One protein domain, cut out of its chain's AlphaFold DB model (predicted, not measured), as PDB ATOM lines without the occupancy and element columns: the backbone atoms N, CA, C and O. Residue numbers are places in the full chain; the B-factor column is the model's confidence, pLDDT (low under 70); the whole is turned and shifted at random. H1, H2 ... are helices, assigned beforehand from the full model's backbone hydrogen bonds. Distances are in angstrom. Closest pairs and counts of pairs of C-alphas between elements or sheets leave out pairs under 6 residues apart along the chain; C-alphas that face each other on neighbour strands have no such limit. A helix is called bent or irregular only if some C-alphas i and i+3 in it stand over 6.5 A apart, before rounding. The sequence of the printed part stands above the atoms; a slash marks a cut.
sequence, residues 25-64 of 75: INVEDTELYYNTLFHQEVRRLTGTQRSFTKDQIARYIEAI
ATOM      1  N   ILE A  25      -1.551  -4.508 -14.124       77.31
ATOM      2  CA  ILE A  25      -1.814  -3.846 -15.402       77.31
ATOM      3  C   ILE A  25      -1.632  -4.880 -16.512       77.31
ATOM      4  O   ILE A  25      -0.623  -5.582 -16.514       77.31
ATOM      5  N   ASN A  26      -2.578  -4.943 -17.451       78.75
ATOM      6  CA  ASN A  26      -2.478  -5.807 -18.623       78.75
ATOM      7  C   ASN A  26      -2.484  -4.986 -19.920       78.75
ATOM      8  O   ASN A  26      -2.857  -3.812 -19.934       78.75
ATOM      9  N   VAL A  27      -2.068  -5.602 -21.028       77.12
ATOM     10  CA  VAL A  27      -1.938  -4.925 -22.331       77.12
ATOM     11  C   VAL A  27      -3.291  -4.442 -22.856       77.12
ATOM     12  O   VAL A  27      -3.358  -3.409 -23.520       77.12
ATOM     13  N   GLU A  28      -4.387  -5.105 -22.497       81.50
ATOM     14  CA  GLU A  28      -5.744  -4.691 -22.864       81.50
ATOM     15  C   GLU A  28      -6.111  -3.313 -22.283       81.50
ATOM     16  O   GLU A  28      -6.984  -2.626 -22.811       81.50
ATOM     17  N   ASP A  29      -5.394  -2.858 -21.250       80.06
ATOM     18  CA  ASP A  29      -5.589  -1.546 -20.629       80.06
ATOM     19  C   ASP A  29      -4.918  -0.403 -21.395       80.06
ATOM     20  O   ASP A  29      -5.082   0.765 -21.033       80.06
ATOM     21  N   THR A  30      -4.176  -0.706 -22.464       78.62
ATOM     22  CA  THR A  30      -3.405   0.279 -23.236       78.62
ATOM     23  C   THR A  30      -4.260   1.466 -23.682       78.62
ATOM     24  O   THR A  30      -3.829   2.611 -23.561       78.62
ATOM     25  N   GLU A  31      -5.486   1.225 -24.153       81.75
ATOM     26  CA  GLU A  31      -6.404   2.285 -24.596       81.75
ATOM     27  C   GLU A  31      -6.818   3.215 -23.447       81.75
ATOM     28  O   GLU A  31      -6.838   4.439 -23.597       81.75
ATOM     29  N   LEU A  32      -7.105   2.645 -22.274       81.50
ATOM     30  CA  LEU A  32      -7.480   3.404 -21.085       81.50
ATOM     31  C   LEU A  32      -6.322   4.296 -20.613       81.50
ATOM     32  O   LEU A  32      -6.516   5.483 -20.325       81.50
ATOM     33  N   TYR A  33      -5.106   3.745 -20.585       76.69
ATOM     34  CA  TYR A  33      -3.898   4.494 -20.239       76.69
ATOM     35  C   TYR A  33      -3.571   5.569 -21.275       76.69
ATOM     36  O   TYR A  33      -3.226   6.687 -20.890       76.69
ATOM     37  N   TYR A  34      -3.730   5.280 -22.568       78.56
ATOM     38  CA  TYR A  34      -3.527   6.256 -23.636       78.56
ATOM     39  C   TYR A  34      -4.443   7.465 -23.466       78.56
ATOM     40  O   TYR A  34      -3.953   8.587 -23.387       78.56
ATOM     41  N   ASN A  35      -5.751   7.248 -23.313       80.31
ATOM     42  CA  ASN A  35      -6.713   8.343 -23.171       80.31
ATOM     43  C   ASN A  35      -6.441   9.203 -21.927       80.31
ATOM     44  O   ASN A  35      -6.541  10.428 -21.980       80.31
ATOM     45  N   THR A  36      -6.034   8.573 -20.823       77.25
ATOM     46  CA  THR A  36      -5.726   9.279 -19.572       77.25
ATOM     47  C   THR A  36      -4.437  10.097 -19.683       77.25
ATOM     48  O   THR A  36      -4.409  11.271 -19.314       77.25
ATOM     49  N   LEU A  37      -3.367   9.513 -20.232       71.12
ATOM     50  CA  LEU A  37      -2.063  10.172 -20.383       71.12
ATOM     51  C   LEU A  37      -2.044  11.216 -21.508       71.12
ATOM     52  O   LEU A  37      -1.180  12.093 -21.516       71.12
ATOM     53  N   PHE A  38      -2.984  11.145 -22.452       71.75
ATOM     54  CA  PHE A  38      -3.130  12.136 -23.517       71.75
ATOM     55  C   PHE A  38      -3.865  13.401 -23.050       71.75
ATOM     56  O   PHE A  38      -3.755  14.449 -23.692       71.75
ATOM     57  N   HIS A  39      -4.562  13.345 -21.910       73.94
ATOM     58  CA  HIS A  39      -5.274  14.492 -21.359       73.94
ATOM     59  C   HIS A  39      -4.300  15.624 -20.982       73.94
ATOM     60  O   HIS A  39      -3.327  15.428 -20.249       73.94
ATOM     61  N   GLN A  40      -4.568  16.837 -21.469       70.38
ATOM     62  CA  GLN A  40      -3.665  17.990 -21.344       70.38
ATOM     63  C   GLN A  40      -3.357  18.352 -19.881       70.38
ATOM     64  O   GLN A  40      -2.215  18.662 -19.544       70.38
ATOM     65  N   GLU A  41      -4.362  18.247 -19.008       72.06
ATOM     66  CA  GLU A  41      -4.234  18.453 -17.559       72.06
ATOM     67  C   GLU A  41      -3.241  17.464 -16.922       72.06
ATOM     68  O   GLU A  41      -2.372  17.856 -16.144       72.06
ATOM     69  N   VAL A  42      -3.325  16.184 -17.302       71.69
ATOM     70  CA  VAL A  42      -2.473  15.111 -16.771       71.69
ATOM     71  C   VAL A  42      -1.033  15.349 -17.198       71.69
ATOM     72  O   VAL A  42      -0.143  15.366 -16.355       71.69
ATOM     73  N   ARG A  43      -0.808  15.660 -18.480       71.62
ATOM     74  CA  ARG A  43       0.528  15.978 -19.009       71.62
ATOM     75  C   ARG A  43       1.175  17.173 -18.316       71.62
ATOM     76  O   ARG A  43       2.385  17.165 -18.092       71.62
ATOM     77  N   ARG A  44       0.376  18.193 -17.980       71.81
ATOM     78  CA  ARG A  44       0.837  19.368 -17.230       71.81
ATOM     79  C   ARG A  44       1.285  18.982 -15.820       71.81
ATOM     80  O   ARG A  44       2.330  19.450 -15.380       71.81
ATOM     81  N   LEU A  45       0.514  18.143 -15.127       75.69
ATOM     82  CA  LEU A  45       0.780  17.736 -13.743       75.69
ATOM     83  C   LEU A  45       1.934  16.731 -13.616       75.69
ATOM     84  O   LEU A  45       2.683  16.789 -12.647       75.69
ATOM     85  N   THR A  46       2.113  15.839 -14.591       73.25
ATOM     86  CA  THR A  46       3.176  14.820 -14.582       73.25
ATOM     87  C   THR A  46       4.476  15.291 -15.238       73.25
ATOM     88  O   THR A  46       5.418  14.510 -15.361       73.25
ATOM     89  N   GLY A  47       4.533  16.538 -15.726       69.56
ATOM     90  CA  GLY A  47       5.696  17.077 -16.441       69.56
ATOM     91  C   GLY A  47       6.003  16.354 -17.759       69.56
ATOM     92  O   GLY A  47       7.101  16.464 -18.307       69.56
ATOM     93  N   THR A  48       5.051  15.584 -18.293       66.00
ATOM     94  CA  THR A  48       5.275  14.747 -19.473       66.00
ATOM     95  C   THR A  48       5.245  15.592 -20.752       66.00
ATOM     96  O   THR A  48       4.194  15.846 -21.344       66.00
ATOM     97  N   GLN A  49       6.426  16.013 -21.216       57.59
ATOM     98  CA  GLN A  49       6.566  16.842 -22.424       57.59
ATOM     99  C   GLN A  49       6.240  16.096 -23.730       57.59
ATOM    100  O   GLN A  49       5.717  16.709 -24.659       57.59
ATOM    101  N   ARG A  50       6.502  14.784 -23.824       60.84
ATOM    102  CA  ARG A  50       6.291  13.998 -25.055       60.84
ATOM    103  C   ARG A  50       4.947  13.274 -25.046       60.84
ATOM    104  O   ARG A  50       4.586  12.655 -24.054       60.84
ATOM    105  N   SER A  51       4.228  13.336 -26.163       62.53
ATOM    106  CA  SER A  51       3.053  12.504 -26.425       62.53
ATOM    107  C   SER A  51       3.493  11.041 -26.449       62.53
ATOM    108  O   SER A  51       4.331  10.677 -27.275       62.53
ATOM    109  N   PHE A  52       2.961  10.209 -25.555       68.25
ATOM    110  CA  PHE A  52       3.171   8.767 -25.644       68.25
ATOM    111  C   PHE A  52       2.304   8.209 -26.774       68.25
ATOM    112  O   PHE A  52       1.112   8.504 -26.841       68.25
ATOM    113  N   THR A  53       2.892   7.432 -27.685       79.00
ATOM    114  CA  THR A  53       2.111   6.676 -28.676       79.00
ATOM    115  C   THR A  53       1.501   5.434 -28.024       79.00
ATOM    116  O   THR A  53       2.018   4.942 -27.019       79.00
ATOM    117  N   LYS A  54       0.421   4.893 -28.599       76.81
ATOM    118  CA  LYS A  54      -0.192   3.645 -28.113       76.81
ATOM    119  C   LYS A  54       0.825   2.499 -28.039       76.81
ATOM    120  O   LYS A  54       0.914   1.839 -27.011       76.81
ATOM    121  N   ASP A  55       1.676   2.354 -29.057       78.62
ATOM    122  CA  ASP A  55       2.777   1.382 -29.068       78.62
ATOM    123  C   ASP A  55       3.773   1.552 -27.917       78.62
ATOM    124  O   ASP A  55       4.278   0.570 -27.379       78.62
ATOM    125  N   GLN A  56       4.090   2.794 -27.538       76.44
ATOM    126  CA  GLN A  56       5.001   3.054 -26.423       76.44
ATOM    127  C   GLN A  56       4.377   2.651 -25.088       76.44
ATOM    128  O   GLN A  56       5.086   2.150 -24.220       76.44
ATOM    129  N   ILE A  57       3.065   2.843 -24.938       77.88
ATOM    130  CA  ILE A  57       2.323   2.439 -23.742       77.88
ATOM    131  C   ILE A  57       2.218   0.915 -23.674       77.88
ATOM    132  O   ILE A  57       2.521   0.354 -22.628       77.88
ATOM    133  N   ALA A  58       1.888   0.242 -24.781       78.69
ATOM    134  CA  ALA A  58       1.817  -1.218 -24.831       78.69
ATOM    135  C   ALA A  58       3.154  -1.863 -24.431       78.69
ATOM    136  O   ALA A  58       3.206  -2.652 -23.491       78.69
ATOM    137  N   ARG A  59       4.263  -1.430 -25.048       79.12
ATOM    138  CA  ARG A  59       5.610  -1.914 -24.696       79.12
ATOM    139  C   ARG A  59       5.995  -1.594 -23.253       79.12
ATOM    140  O   ARG A  59       6.732  -2.354 -22.635       79.12
ATOM    141  N   TYR A  60       5.546  -0.458 -22.722       77.50
ATOM    142  CA  TYR A  60       5.791  -0.097 -21.328       77.50
ATOM    143  C   TYR A  60       5.032  -1.020 -20.371       77.50
ATOM    144  O   TYR A  60       5.625  -1.489 -19.406       77.50
ATOM    145  N   ILE A  61       3.767  -1.324 -20.662       77.06
ATOM    146  CA  ILE A  61       2.950  -2.256 -19.880       77.06
ATOM    147  C   ILE A  61       3.560  -3.660 -19.907       77.06
ATOM    148  O   ILE A  61       3.730  -4.261 -18.851       77.06
ATOM    149  N   GLU A  62       3.975  -4.147 -21.079       77.38
ATOM    150  CA  GLU A  62       4.680  -5.431 -21.220       77.38
ATOM    151  C   GLU A  62       6.004  -5.468 -20.439       77.38
ATOM    152  O   GLU A  62       6.401  -6.510 -19.918       77.38
ATOM    153  N   ALA A  63       6.694  -4.329 -20.345       72.94
ATOM    154  CA  ALA A  63       7.953  -4.201 -19.623       72.94
ATOM    155  C   ALA A  63       7.784  -4.015 -18.106       72.94
ATOM    156  O   ALA A  63       8.787  -4.088 -17.390       72.94
ATOM    157  N   ILE A  64       6.570  -3.764 -17.597       68.25
ATOM    158  CA  ILE A  64       6.304  -3.721 -16.157       68.25
ATOM    159  C   ILE A  64       6.171  -5.167 -15.667       68.25
ATOM    160  O   ILE A  64       5.159  -5.818 -15.929       68.25
TER     161      ILE A  64
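This is residues 25 to 64 of the 75 residues of the protein "GCN5-related N-acetyltransferase" of Paenibacillus polymyxa (UniProt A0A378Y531). The chain folds back on itself like a U: the longest helix, H1, makes one arm, the short helix H2 turns across its far end, and the link of residues 46 to 53 leads back to H3, which packs crosswise on H1 near Thr 30. H2 sits at the turn, away from H3, and both ends of the printed part lie at the other end of the U. The printed part has 40 residues with three named helices, H1, H2 and H3 in that order, and no named strand; the class is all helix. It is compact, with a radius of gyration of the C-alphas of 10.0 A, and its outline is elongated, spanning 25 by 15 by 14 A.

Begin with H1, residues 27 to 38, and look from it to H3, residues 54 to 63. They touch, and their closest C-alphas, those of Thr 30 and Ala 58, are 5.7 A apart. Their lines stand at a steep tilt of 54 degrees, and they run opposite ways. Now look at H2, residues 40 to 45: it is close to H1 but not clearly touching, with the closest C-alphas, those of Leu 37 and Arg 43, 6.5 A apart. The lines of H1 and H2 are about perpendicular, at 87 degrees. H2 and H3 are apart. In H2 and H3 every O i to N i+4 pair is within hydrogen-bond range; in H1, 6 of 8 are.

Find C-alpha 27 at (-1.938, -4.925, -22.331); from there H1 runs 17.1 A to C-alpha 38 at (-3.130, 12.136, -23.517). H1 is irregular: C-alphas 28 and 31 are 7.2 A apart. H2 runs from Gln 40 to Leu 45. H3 runs 14.1 A from Lys 54 to C-alpha 63 at (7.953, -4.201, -19.623).

The two C-alphas farthest apart, those of Glu 41 and Ala 63, are 25.8 A apart, while those of Ile 25 and Ile 64, the first and last printed, are 8.2 A apart. The printed part has no cut. The link from H1 to H2 is tight, and the link from H2 to H3 is short, with 8 residues. The mean pLDDT of the printed part is 74.4; look for values under 70 at residues 47 to 52 and residue 64.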